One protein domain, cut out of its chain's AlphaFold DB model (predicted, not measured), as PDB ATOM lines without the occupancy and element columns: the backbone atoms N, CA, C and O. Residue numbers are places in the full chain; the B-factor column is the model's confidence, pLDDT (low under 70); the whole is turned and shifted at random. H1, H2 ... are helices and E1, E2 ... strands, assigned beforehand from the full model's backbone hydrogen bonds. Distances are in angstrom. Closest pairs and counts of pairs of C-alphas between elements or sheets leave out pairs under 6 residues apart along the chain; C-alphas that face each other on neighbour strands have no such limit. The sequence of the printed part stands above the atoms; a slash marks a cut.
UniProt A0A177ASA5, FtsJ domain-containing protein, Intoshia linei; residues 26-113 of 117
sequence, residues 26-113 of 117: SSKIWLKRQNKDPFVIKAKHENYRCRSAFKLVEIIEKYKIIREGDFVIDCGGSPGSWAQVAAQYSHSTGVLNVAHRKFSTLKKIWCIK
ATOM      1  N   SER A  26     -50.196 -28.350  18.991       84.44
ATOM      2  CA  SER A  26     -49.335 -28.510  17.816       84.44
ATOM      3  C   SER A  26     -47.921 -27.964  18.047       84.44
ATOM      4  O   SER A  26     -46.951 -28.654  17.730       84.44
ATOM      5  N   SER A  27     -47.767 -26.798  18.686       84.25
ATOM      6  CA  SER A  27     -46.453 -26.238  19.033       84.25
ATOM      7  C   SER A  27     -45.698 -27.090  20.060       84.25
ATOM      8  O   SER A  27     -44.492 -27.302  19.917       84.25
ATOM      9  N   LYS A  28     -46.388 -27.649  21.064       86.88
ATOM     10  CA  LYS A  28     -45.782 -28.572  22.046       86.88
ATOM     11  C   LYS A  28     -45.265 -29.849  21.379       86.88
ATOM     12  O   LYS A  28     -44.166 -30.312  21.689       86.88
ATOM     13  N   ILE A  29     -46.037 -30.411  20.449       86.75
ATOM     14  CA  ILE A  29     -45.640 -31.593  19.673       86.75
ATOM     15  C   ILE A  29     -44.447 -31.264  18.770       86.75
ATOM     16  O   ILE A  29     -43.492 -32.041  18.721       86.75
ATOM     17  N   TRP A  30     -44.459 -30.109  18.102       87.12
ATOM     18  CA  TRP A  30     -43.342 -29.651  17.277       87.12
ATOM     19  C   TRP A  30     -42.050 -29.523  18.091       87.12
ATOM     20  O   TRP A  30     -41.031 -30.075  17.685       87.12
ATOM     21  N   LEU A  31     -42.097 -28.912  19.281       84.50
ATOM     22  CA  LEU A  31     -40.935 -28.801  20.173       84.50
ATOM     23  C   LEU A  31     -40.398 -30.171  20.598       84.50
ATOM     24  O   LEU A  31     -39.190 -30.400  20.564       84.50
ATOM     25  N   LYS A  32     -41.285 -31.111  20.953       86.56
ATOM     26  CA  LYS A  32     -40.887 -32.489  21.283       86.56
ATOM     27  C   LYS A  32     -40.192 -33.182  20.108       86.56
ATOM     28  O   LYS A  32     -39.232 -33.910  20.337       86.56
ATOM     29  N   ARG A  33     -40.652 -32.958  18.871       87.75
ATOM     30  CA  ARG A  33     -40.018 -33.500  17.656       87.75
ATOM     31  C   ARG A  33     -38.662 -32.848  17.392       87.75
ATOM     32  O   ARG A  33     -37.693 -33.564  17.189       87.75
ATOM     33  N   GLN A  34     -38.574 -31.519  17.469       85.62
ATOM     34  CA  GLN A  34     -37.320 -30.781  17.268       85.62
ATOM     35  C   GLN A  34     -36.245 -31.176  18.282       85.62
ATOM     36  O   GLN A  34     -35.091 -31.357  17.914       85.62
ATOM     37  N   ASN A  35     -36.616 -31.370  19.550       84.44
ATOM     38  CA  ASN A  35     -35.672 -31.806  20.581       84.44
ATOM     39  C   ASN A  35     -35.137 -33.228  20.359       84.44
ATOM     40  O   ASN A  35     -34.072 -33.549  20.878       84.44
ATOM     41  N   LYS A  36     -35.864 -34.064  19.611       88.56
ATOM     42  CA  LYS A  36     -35.451 -35.426  19.245       88.56
ATOM     43  C   LYS A  36     -34.710 -35.493  17.909       88.56
ATOM     44  O   LYS A  36     -34.263 -36.571  17.533       88.56
ATOM     45  N   ASP A  37     -34.602 -34.386  17.180       91.38
ATOM     46  CA  ASP A  37     -33.928 -34.366  15.887       91.38
ATOM     47  C   ASP A  37     -32.413 -34.581  16.085       91.38
ATOM     48  O   ASP A  37     -31.774 -33.811  16.817       91.38
ATOM     49  N   PRO A  38     -31.810 -35.601  15.445       92.62
ATOM     50  CA  PRO A  38     -30.403 -35.931  15.642       92.62
ATOM     51  C   PRO A  38     -29.479 -34.785  15.229       92.62
ATOM     52  O   PRO A  38     -28.451 -34.579  15.866       92.62
ATOM     53  N   PHE A  39     -29.851 -33.974  14.234       89.88
ATOM     54  CA  PHE A  39     -29.048 -32.826  13.819       89.88
ATOM     55  C   PHE A  39     -29.146 -31.665  14.806       89.88
ATOM     56  O   PHE A  39     -28.210 -30.880  14.917       89.88
ATOM     57  N   VAL A  40     -30.249 -31.537  15.549       89.25
ATOM     58  CA  VAL A  40     -30.343 -30.552  16.638       89.25
ATOM     59  C   VAL A  40     -29.430 -30.959  17.793       89.25
ATOM     60  O   VAL A  40     -28.755 -30.106  18.367       89.25
ATOM     61  N   ILE A  41     -29.363 -32.254  18.102       91.06
ATOM     62  CA  ILE A  41     -28.451 -32.798  19.116       91.06
ATOM     63  C   ILE A  41     -26.995 -32.648  18.656       91.06
ATOM     64  O   ILE A  41     -26.180 -32.098  19.393       91.06
ATOM     65  N   LYS A  42     -26.684 -33.046  17.417       92.44
ATOM     66  CA  LYS A  42     -25.350 -32.921  16.817       92.44
ATOM     67  C   LYS A  42     -24.888 -31.466  16.764       92.44
ATOM     68  O   LYS A  42     -23.777 -31.172  17.179       92.44
ATOM     69  N   ALA A  43     -25.756 -30.536  16.356       90.25
ATOM     70  CA  ALA A  43     -25.438 -29.106  16.346       90.25
ATOM     71  C   ALA A  43     -25.092 -28.586  17.747       90.25
ATOM     72  O   ALA A  43     -24.140 -27.829  17.895       90.25
ATOM     73  N   LYS A  44     -25.824 -29.016  18.784       88.06
ATOM     74  CA  LYS A  44     -25.496 -28.659  20.172       88.06
ATOM     75  C   LYS A  44     -24.151 -29.239  20.608       88.06
ATOM     76  O   LYS A  44     -23.393 -28.540  21.270       88.06
ATOM     77  N   HIS A  45     -23.863 -30.485  20.236       91.94
ATOM     78  CA  HIS A  45     -22.609 -31.160  20.569       91.94
ATOM     79  C   HIS A  45     -21.397 -30.514  19.879       91.94
ATOM     80  O   HIS A  45     -20.378 -30.273  20.513       91.94
ATOM     81  N   GLU A  46     -21.531 -30.163  18.600       89.00
ATOM     82  CA  GLU A  46     -20.483 -29.530  17.784       89.00
ATOM     83  C   GLU A  46     -20.473 -27.994  17.894       89.00
ATOM     84  O   GLU A  46     -19.741 -27.309  17.183       89.00
ATOM     85  N   ASN A  47     -21.265 -27.437  18.815       89.00
ATOM     86  CA  ASN A  47     -21.347 -26.003  19.095       89.00
ATOM     87  C   ASN A  47     -21.728 -25.141  17.867       89.00
ATOM     88  O   ASN A  47     -21.318 -23.983  17.734       89.00
ATOM     89  N   TYR A  48     -22.554 -25.694  16.977       88.38
ATOM     90  CA  TYR A  48     -23.214 -24.964  15.902       88.38
ATOM     91  C   TYR A  48     -24.505 -24.315  16.392       88.38
ATOM     92  O   TYR A  48     -25.310 -24.910  17.112       88.38
ATOM     93  N   ARG A  49     -24.752 -23.081  15.945       85.38
ATOM     94  CA  ARG A  49     -25.898 -22.290  16.414       85.38
ATOM     95  C   ARG A  49     -27.260 -22.854  16.010       85.38
ATOM     96  O   ARG A  49     -28.245 -22.656  16.718       85.38
ATOM     97  N   CYS A  50     -27.330 -23.559  14.885       87.75
ATOM     98  CA  CYS A  50     -28.495 -24.352  14.519       87.75
ATOM     99  C   CYS A  50     -28.132 -25.462  13.525       87.75
ATOM    100  O   CYS A  50     -27.068 -25.448  12.906       87.75
ATOM    101  N   ARG A  51     -29.061 -26.405  13.338       90.88
ATOM    102  CA  ARG A  51     -28.873 -27.588  12.485       90.88
ATOM    103  C   ARG A  51     -28.633 -27.287  11.002       90.88
ATOM    104  O   ARG A  51     -28.182 -28.164  10.279       90.88
ATOM    105  N   SER A  52     -28.954 -26.079  10.521       91.06
ATOM    106  CA  SER A  52     -28.723 -25.717   9.114       91.06
ATOM    107  C   SER A  52     -27.241 -25.567   8.772       91.06
ATOM    108  O   SER A  52     -26.926 -25.559   7.585       91.06
ATOM    109  N   ALA A  53     -26.352 -25.487   9.771       90.75
ATOM    110  CA  ALA A  53     -24.902 -25.482   9.578       90.75
ATOM    111  C   ALA A  53     -24.434 -26.672   8.723       90.75
ATOM    112  O   ALA A  53     -23.685 -26.480   7.772       90.75
ATOM    113  N   PHE A  54     -24.965 -27.871   8.990       93.12
ATOM    114  CA  PHE A  54     -24.582 -29.097   8.283       93.12
ATOM    115  C   PHE A  54     -24.848 -29.040   6.780       93.12
ATOM    116  O   PHE A  54     -24.046 -29.534   6.003       93.12
ATOM    117  N   LYS A  55     -25.917 -28.353   6.358       92.06
ATOM    118  CA  LYS A  55     -26.206 -28.174   4.930       92.06
ATOM    119  C   LYS A  55     -25.097 -27.399   4.228       92.06
ATOM    120  O   LYS A  55     -24.716 -27.747   3.120       92.06
ATOM    121  N   LEU A  56     -24.603 -26.336   4.864       91.31
ATOM    122  CA  LEU A  56     -23.539 -25.533   4.277       91.31
ATOM    123  C   LEU A  56     -22.211 -26.299   4.282       91.31
ATOM    124  O   LEU A  56     -21.506 -26.256   3.282       91.31
ATOM    125  N   VAL A  57     -21.917 -27.045   5.352       92.50
ATOM    126  CA  VAL A  57     -20.751 -27.943   5.426       92.50
ATOM    127  C   VAL A  57     -20.749 -28.937   4.261       92.50
ATOM    128  O   VAL A  57     -19.794 -28.966   3.493       92.50
ATOM    129  N   GLU A  58     -21.850 -29.665   4.051       94.44
ATOM    130  CA  GLU A  58     -21.980 -30.633   2.950       94.44
ATOM    131  C   GLU A  58     -21.799 -29.980   1.568       94.44
ATOM    132  O   GLU A  58     -21.151 -30.539   0.681       94.44
ATOM    133  N   ILE A  59     -22.348 -28.774   1.370       93.94
ATOM    134  CA  ILE A  59     -22.195 -28.023   0.116       93.94
ATOM    135  C   ILE A  59     -20.733 -27.613  -0.097       93.94
ATOM    136  O   ILE A  59     -20.221 -27.746  -1.210       93.94
ATOM    137  N   ILE A  60     -20.050 -27.125   0.939       92.50
ATOM    138  CA  ILE A  60     -18.640 -26.736   0.842       92.50
ATOM    139  C   ILE A  60     -17.773 -27.957   0.538       92.50
ATOM    140  O   ILE A  60     -16.931 -27.885  -0.351       92.50
ATOM    141  N   GLU A  61     -17.999 -29.086   1.205       92.44
ATOM    142  CA  GLU A  61     -17.236 -30.316   0.967       92.44
ATOM    143  C   GLU A  61     -17.427 -30.843  -0.459       92.44
ATOM    144  O   GLU A  61     -16.459 -31.216  -1.125       92.44
ATOM    145  N   LYS A  62     -18.667 -30.821  -0.962       96.25
ATOM    146  CA  LYS A  62     -18.998 -31.345  -2.289       96.25
ATOM    147  C   LYS A  62     -18.560 -30.428  -3.430       96.25
ATOM    148  O   LYS A  62     -18.076 -30.913  -4.449       96.25
ATOM    149  N   TYR A  63     -18.762 -29.121  -3.284       95.56
ATOM    150  CA  TYR A  63     -18.606 -28.159  -4.379       95.56
ATOM    151  C   TYR A  63     -17.415 -27.212  -4.208       95.56
ATOM    152  O   TYR A  63     -17.100 -26.473  -5.136       95.56
ATOM    153  N   LYS A  64     -16.745 -27.227  -3.048       91.38
ATOM    154  CA  LYS A  64     -15.585 -26.375  -2.730       91.38
ATOM    155  C   LYS A  64     -15.846 -24.893  -3.021       91.38
ATOM    156  O   LYS A  64     -14.996 -24.197  -3.572       91.38
ATOM    157  N   ILE A  65     -17.053 -24.438  -2.668       91.56
ATOM    158  CA  ILE A  65     -17.560 -23.084  -2.956       91.56
ATOM    159  C   ILE A  65     -16.922 -21.985  -2.100       91.56
ATOM    160  O   ILE A  65     -17.047 -20.818  -2.445       91.56
ATOM    161  N   ILE A  66     -16.278 -22.354  -0.990       90.12
ATOM    162  CA  ILE A  66     -15.535 -21.442  -0.118       90.12
ATOM    163  C   ILE A  66     -14.105 -21.956  -0.040       90.12
ATOM    164  O   ILE A  66     -13.883 -23.139   0.236       90.12
ATOM    165  N   ARG A  67     -13.148 -21.065  -0.279       87.00
ATOM    166  CA  ARG A  67     -11.711 -21.305  -0.180       87.00
ATOM    167  C   ARG A  67     -11.093 -20.406   0.881       87.00
ATOM    168  O   ARG A  67     -11.675 -19.410   1.315       87.00
ATOM    169  N   GLU A  68      -9.889 -20.772   1.297       87.06
ATOM    170  CA  GLU A  68      -9.104 -19.946   2.205       87.06
ATOM    171  C   GLU A  68      -8.810 -18.584   1.563       87.06
ATOM    172  O   GLU A  68      -8.383 -18.507   0.413       87.06
ATOM    173  N   GLY A  69      -9.053 -17.508   2.308       86.19
ATOM    174  CA  GLY A  69      -8.908 -16.129   1.845       86.19
ATOM    175  C   GLY A  69     -10.179 -15.505   1.264       86.19
ATOM    176  O   GLY A  69     -10.208 -14.286   1.102       86.19
ATOM    177  N   ASP A  70     -11.244 -16.276   1.021       87.31
ATOM    178  CA  ASP A  70     -12.473 -15.739   0.428       87.31
ATOM    179  C   ASP A  70     -13.204 -14.771   1.370       87.31
ATOM    180  O   ASP A  70     -13.311 -14.991   2.582       87.31
ATOM    181  N   PHE A  71     -13.785 -13.716   0.802       86.19
ATOM    182  CA  PHE A  71     -14.740 -12.857   1.499       86.19
ATOM    183  C   PHE A  71     -16.153 -13.377   1.253       86.19
ATOM    184  O   PHE A  71     -16.609 -13.452   0.114       86.19
ATOM    185  N   VAL A  72     -16.856 -13.731   2.329       85.69
ATOM    186  CA  VAL A  72     -18.189 -14.342   2.243       85.69
ATOM    187  C   VAL A  72     -19.244 -13.361   2.731       85.69
ATOM    188  O   VAL A  72     -19.101 -12.779   3.807       85.69
ATOM    189  N   ILE A  73     -20.319 -13.210   1.959       84.69
ATOM    190  CA  ILE A  73     -21.489 -12.406   2.319       84.69
ATOM    191  C   ILE A  73     -22.685 -13.345   2.538       84.69
ATOM    192  O   ILE A  73     -23.109 -14.051   1.628       84.69
ATOM    193  N   ASP A  74     -23.227 -13.352   3.755       82.31
ATOM    194  CA  ASP A  74     -24.453 -14.040   4.167       82.31
ATOM    195  C   ASP A  74     -25.608 -13.024   4.238       82.31
ATOM    196  O   ASP A  74     -25.688 -12.210   5.162       82.31
ATOM    197  N   CYS A  75     -26.499 -13.065   3.245       76.62
ATOM    198  CA  CYS A  75     -27.611 -12.120   3.087       76.62
ATOM    199  C   CYS A  75     -28.902 -12.513   3.838       76.62
ATOM    200  O   CYS A  75     -29.912 -11.831   3.674       76.62
ATOM    201  N   GLY A  76     -28.930 -13.609   4.611       67.94
ATOM    202  CA  GLY A  76     -30.194 -14.137   5.161       67.94
ATOM    203  C   GLY A  76     -30.112 -14.852   6.512       67.94
ATOM    204  O   GLY A  76     -31.081 -15.480   6.947       67.94
ATOM    205  N   GLY A  77     -28.974 -14.800   7.201       60.03
ATOM    206  CA  GLY A  77     -28.692 -15.666   8.341       60.03
ATOM    207  C   GLY A  77     -29.147 -15.153   9.711       60.03
ATOM    208  O   GLY A  77     -28.308 -14.775  10.527       60.03
ATOM    209  N   SER A  78     -30.428 -15.293  10.071       55.91
ATOM    210  CA  SER A  78     -30.864 -15.326  11.485       55.91
ATOM    211  C   SER A  78     -31.209 -16.778  11.847       55.91
ATOM    212  O   SER A  78     -32.320 -17.217  11.558       55.91
ATOM    213  N   PRO A  79     -30.251 -17.590  12.351       62.62
ATOM    214  CA  PRO A  79     -29.437 -17.319  13.539       62.62
ATOM    215  C   PRO A  79     -27.908 -17.416  13.308       62.62
ATOM    216  O   PRO A  79     -27.174 -17.816  14.209       62.62
ATOM    217  N   GLY A  80     -27.393 -17.044  12.134       77.25
ATOM    218  CA  GLY A  80     -25.949 -16.900  11.866       77.25
ATOM    219  C   GLY A  80     -25.114 -18.189  11.852       77.25
ATOM    220  O   GLY A  80     -23.893 -18.119  11.945       77.25
ATOM    221  N   SER A  81     -25.738 -19.365  11.753       85.00
ATOM    222  CA  SER A  81     -25.043 -20.659  11.643       85.00
ATOM    223  C   SER A  81     -24.254 -20.810  10.339       85.00
ATOM    224  O   SER A  81     -23.186 -21.410  10.340       85.00
ATOM    225  N   TRP A  82     -24.759 -20.248   9.239       87.94
ATOM    226  CA  TRP A  82     -24.075 -20.244   7.946       87.94
ATOM    227  C   TRP A  82     -22.863 -19.318   7.974       87.94
ATOM    228  O   TRP A  82     -21.767 -19.760   7.657       87.94
ATOM    229  N   ALA A  83     -23.018 -18.096   8.492       85.69
ATOM    230  CA  ALA A  83     -21.886 -17.212   8.765       85.69
ATOM    231  C   ALA A  83     -20.829 -17.839   9.704       85.69
ATOM    232  O   ALA A  83     -19.635 -17.639   9.494       85.69
ATOM    233  N   GLN A  84     -21.240 -18.620  10.715       85.50
ATOM    234  CA  GLN A  84     -20.314 -19.353  11.593       85.50
ATOM    235  C   GLN A  84     -19.468 -20.364  10.809       85.50
ATOM    236  O   GLN A  84     -18.251 -20.379  10.968       85.50
ATOM    237  N   VAL A  85     -20.102 -21.183   9.966       89.56
ATOM    238  CA  VAL A  85     -19.410 -22.165   9.116       89.56
ATOM    239  C   VAL A  85     -18.532 -21.453   8.086       89.56
ATOM    240  O   VAL A  85     -17.351 -21.756   7.980       89.56
ATOM    241  N   ALA A  86     -19.054 -20.446   7.386       88.56
ATOM    242  CA  ALA A  86     -18.294 -19.677   6.406       88.56
ATOM    243  C   ALA A  86     -17.006 -19.088   7.000       88.56
ATOM    244  O   ALA A  86     -15.952 -19.205   6.389       88.56
ATOM    245  N   ALA A  87     -17.067 -18.544   8.220       86.50
ATOM    246  CA  ALA A  87     -15.899 -17.981   8.899       86.50
ATOM    247  C   ALA A  87     -14.870 -19.041   9.329       86.50
ATOM    248  O   ALA A  87     -13.693 -18.717   9.494       86.50
ATOM    249  N   GLN A  88     -15.308 -20.286   9.549       86.69
ATOM    250  CA  GLN A  88     -14.411 -21.412   9.808       86.69
ATOM    251  C   GLN A  88     -13.679 -21.830   8.530       86.69
ATOM    252  O   GLN A  88     -12.473 -22.012   8.585       86.69
ATOM    253  N   TYR A  89     -14.377 -21.926   7.395       88.25
ATOM    254  CA  TYR A  89     -13.790 -22.404   6.137       88.25
ATOM    255  C   TYR A  89     -12.980 -21.347   5.384       88.25
ATOM    256  O   TYR A  89     -11.967 -21.679   4.777       88.25
ATOM    257  N   SER A  90     -13.404 -20.079   5.398       86.00
ATOM    258  CA  SER A  90     -12.711 -19.040   4.633       86.00
ATOM    259  C   SER A  90     -11.377 -18.636   5.258       86.00
ATOM    260  O   SER A  90     -10.556 -18.028   4.582       86.00
ATOM    261  N   HIS A  91     -11.165 -18.895   6.556       77.75
ATOM    262  CA  HIS A  91     -10.017 -18.436   7.358       77.75
ATOM    263  C   HIS A  91      -9.708 -16.920   7.285       77.75
ATOM    264  O   HIS A  91      -8.796 -16.444   7.964       77.75
ATOM    265  N   SER A  92     -10.509 -16.148   6.550       69.06
ATOM    266  CA  SER A  92     -10.308 -14.746   6.212       69.06
ATOM    267  C   SER A  92     -10.779 -13.808   7.323       69.06
ATOM    268  O   SER A  92     -11.415 -14.202   8.308       69.06
ATOM    269  N   THR A  93     -10.420 -12.535   7.187       60.91
ATOM    270  CA  THR A  93     -10.653 -11.492   8.193       60.91
ATOM    271  C   THR A  93     -12.113 -11.029   8.257       60.91
ATOM    272  O   THR A  93     -12.482 -10.340   9.210       60.91
ATOM    273  N   GLY A  94     -12.952 -11.385   7.279       64.38
ATOM    274  CA  GLY A  94     -14.310 -10.860   7.197       64.38
ATOM    275  C   GLY A  94     -15.310 -11.800   6.541       64.38
ATOM    276  O   GLY A  94     -15.275 -12.020   5.335       64.38
ATOM    277  N   VAL A  95     -16.267 -12.265   7.341       70.06
ATOM    278  CA  VAL A  95     -17.566 -12.745   6.857       70.06
ATOM    279  C   VAL A  95     -18.598 -11.678   7.170       70.06
ATOM    280  O   VAL A  95     -18.746 -11.281   8.325       70.06
ATOM    281  N   LEU A  96     -19.304 -11.196   6.156       68.25
ATOM    282  CA  LEU A  96     -20.347 -10.198   6.317       68.25
ATOM    283  C   LEU A  96     -21.702 -10.892   6.467       68.25
ATOM    284  O   LEU A  96     -22.112 -11.628   5.583       68.25
ATOM    285  N   ASN A  97     -22.408 -10.651   7.565       66.06
ATOM    286  CA  ASN A  97     -23.772 -11.113   7.794       66.06
ATOM    287  C   ASN A  97     -24.721  -9.906   7.820       66.06
ATOM    288  O   ASN A  97     -24.508  -8.950   8.572       66.06
ATOM    289  N   VAL A  98     -25.778  -9.952   7.017       63.38
ATOM    290  CA  VAL A  98     -26.863  -8.972   7.059       63.38
ATOM    291  C   VAL A  98     -27.991  -9.538   7.921       63.38
ATOM    292  O   VAL A  98     -28.749 -10.407   7.493       63.38
ATOM    293  N   ALA A  99     -28.108  -9.051   9.159       63.66
ATOM    294  CA  ALA A  99     -29.122  -9.518  10.102       63.66
ATOM    295  C   ALA A  99     -29.661  -8.394  10.994       63.66
ATOM    296  O   ALA A  99     -28.935  -7.511  11.450       63.66
ATOM    297  N   HIS A 100     -30.950  -8.489  11.336       54.81
ATOM    298  CA  HIS A 100     -31.635  -7.521  12.202       54.81
ATOM    299  C   HIS A 100     -31.138  -7.546  13.669       54.81
ATOM    300  O   HIS A 100     -31.302  -6.575  14.411       54.81
ATOM    301  N   ARG A 101     -30.503  -8.642  14.118       58.06
ATOM    302  CA  ARG A 101     -29.898  -8.753  15.461       58.06
ATOM    303  C   ARG A 101     -28.378  -8.846  15.364       58.06
ATOM    304  O   ARG A 101     -27.865  -9.756  14.718       58.06
ATOM    305  N   LYS A 102     -27.667  -7.977  16.099       53.28
ATOM    306  CA  LYS A 102     -26.206  -8.059  16.257       53.28
ATOM    307  C   LYS A 102     -25.808  -9.431  16.800       53.28
ATOM    308  O   LYS A 102     -26.318  -9.875  17.831       53.28
ATOM    309  N   PHE A 103     -24.866 -10.080  16.124       60.38
ATOM    310  CA  PHE A 103     -24.261 -11.323  16.579       60.38
ATOM    311  C   PHE A 103     -22.894 -11.033  17.204       60.38
ATOM    312  O   PHE A 103     -21.924 -10.778  16.504       60.38
ATOM    313  N   SER A 104     -22.819 -11.013  18.534       51.47
ATOM    314  CA  SER A 104     -21.699 -10.397  19.263       51.47
ATOM    315  C   SER A 104     -20.628 -11.359  19.793       51.47
ATOM    316  O   SER A 104     -19.968 -11.035  20.774       51.47
ATOM    317  N   THR A 105     -20.420 -12.540  19.202       56.09
ATOM    318  CA  THR A 105     -19.472 -13.525  19.781       56.09
ATOM    319  C   THR A 105     -18.313 -13.964  18.892       56.09
ATOM    320  O   THR A 105     -17.403 -14.609  19.405       56.09
ATOM    321  N   LEU A 106     -18.259 -13.578  17.613       57.78
ATOM    322  CA  LEU A 106     -17.162 -13.971  16.720       57.78
ATOM    323  C   LEU A 106     -16.469 -12.739  16.130       57.78
ATOM    324  O   LEU A 106     -17.059 -12.009  15.342       57.78
ATOM    325  N   LYS A 107     -15.193 -12.537  16.488       56.81
ATOM    326  CA  LYS A 107     -14.359 -11.385  16.078       56.81
ATOM    327  C   LYS A 107     -14.179 -11.228  14.555       56.81
ATOM    328  O   LYS A 107     -13.695 -10.192  14.126       56.81
ATOM    329  N   LYS A 108     -14.537 -12.245  13.759       64.25
ATOM    330  CA  LYS A 108     -14.364 -12.290  12.294       64.25
ATOM    331  C   LYS A 108     -15.651 -12.024  11.498       64.25
ATOM    332  O   LYS A 108     -15.611 -12.011  10.270       64.25
ATOM    333  N   ILE A 109     -16.795 -11.861  12.173       69.38
ATOM    334  CA  ILE A 109     -18.094 -11.687  11.511       69.38
ATOM    335  C   ILE A 109     -18.547 -10.237  11.659       69.38
ATOM    336  O   ILE A 109     -18.828  -9.771  12.763       69.38
ATOM    337  N   TRP A 110     -18.648  -9.540  10.533       70.12
ATOM    338  CA  TRP A 110     -19.208  -8.199  10.456       70.12
ATOM    339  C   TRP A 110     -20.718  -8.314  10.317       70.12
ATOM    340  O   TRP A 110     -21.204  -9.018   9.443       70.12
ATOM    341  N   CYS A 111     -21.473  -7.652  11.190       69.00
ATOM    342  CA  CYS A 111     -22.930  -7.636  11.113       69.00
ATOM    343  C   CYS A 111     -23.384  -6.250  10.665       69.00
ATOM    344  O   CYS A 111     -23.227  -5.294  11.428       69.00
ATOM    345  N   ILE A 112     -23.972  -6.140   9.475       68.12
ATOM    346  CA  ILE A 112     -24.655  -4.912   9.056       68.12
ATOM    347  C   ILE A 112     -26.113  -5.032   9.486       68.12
ATOM    348  O   ILE A 112     -26.821  -5.958   9.088       68.12
ATOM    349  N   LYS A 113     -26.544  -4.097  10.334       63.66
ATOM    350  CA  LYS A 113     -27.955  -3.902  10.647       63.66
ATOM    351  C   LYS A 113     -28.465  -2.809   9.703       63.66
ATOM    352  O   LYS A 113     -27.980  -1.688   9.829       63.66
TER     353      LYS A 113
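Overview. This is residues 26 to 113 of the 117 residues of the protein "FtsJ domain-containing protein" of Intoshia linei (UniProt A0A177ASA5). A small wall of three parallel strands has one helix, H4, lying over one face; a second helix, H3, packs on H4 away from the sheet, and the first two helices lead off from this body as an arm whose end, H1, sticks out. The printed part has 88 residues, with four named helices and three named strands in the order H1 H2 H3 E1 H4 E2 E3. The sheet's order is E1 E2 E3, all parallel, and the class is mixed, helices and strands. The whole is only just compact, close to loose, with a radius of gyration of the C-alphas of 14.1 A and spans of 43 by 32 by 19 A.

Arrangement. H1, residues 26 to 35, and H2, residues 38 to 45, are close but not clearly touching: their closest C-alphas, of Gln 34 and Val 40, are 7.0 A apart, and they run the same way at a steep tilt of 60 degrees. H3, residues 53 to 63, is close to H2 but not clearly touching it, with the closest C-alphas, of Ala 43 and Ala 53, 7.7 A apart, and their lines about perpendicular at 81 degrees. H4, residues 81 to 89, touches H3; the closest C-alphas are those of Ala 53 and Ser 81, 5.2 A apart, and the two run the same way at a steep tilt of 43 degrees. E1, residues 72 to 74, and E2, residues 95 to 98, are parallel neighbours at 21 degrees, with N 74 and O 96 at 2.7 A. E3, residues 109 to 112, is parallel to E2 at 28 degrees, with N 110 and O 95 at 2.8 A. H4 is on the sheet at a height of 7.9 A, over E2 and only just over E1, where 3 of its C-alphas fall; it runs along the strands, at 4 degrees to E2 on the local plane. E1, H4 and E2 form a strand-helix-strand unit, two parallel neighbour strands with a helix between, and its crossover is right-handed. In H1, H2, H3 and H4 every O i to N i+4 pair is within hydrogen-bond range.

Along the chain. H1 begins at C-alpha 26 (-49.335, -28.510, 17.816) and is 14.3 A long; H2 follows with 10.4 A. H3, the longest helix, measures 15.5 A, from C-alpha 53 (-24.902, -25.482, 9.578). E1 spans 6.6 A, H4 12.6 A and E2 10.0 A. E3 spans 9.7 A and ends at C-alpha 112 (-24.655, -4.912, 9.056).

Size, cuts and confidence. The C-alphas farthest apart, of Ser 26 and Gly 69, are 45.2 A apart. Residues 26 to 36, of which 26 to 35 belong to H1, stand free; the body without them spans 32 by 28 by 19 A. The printed part has no cut, and no link is long. The mean pLDDT of the printed part is 80.6; residues 76 to 79, 92 to 94, 96 to 109 and 111 to 113 are under 70.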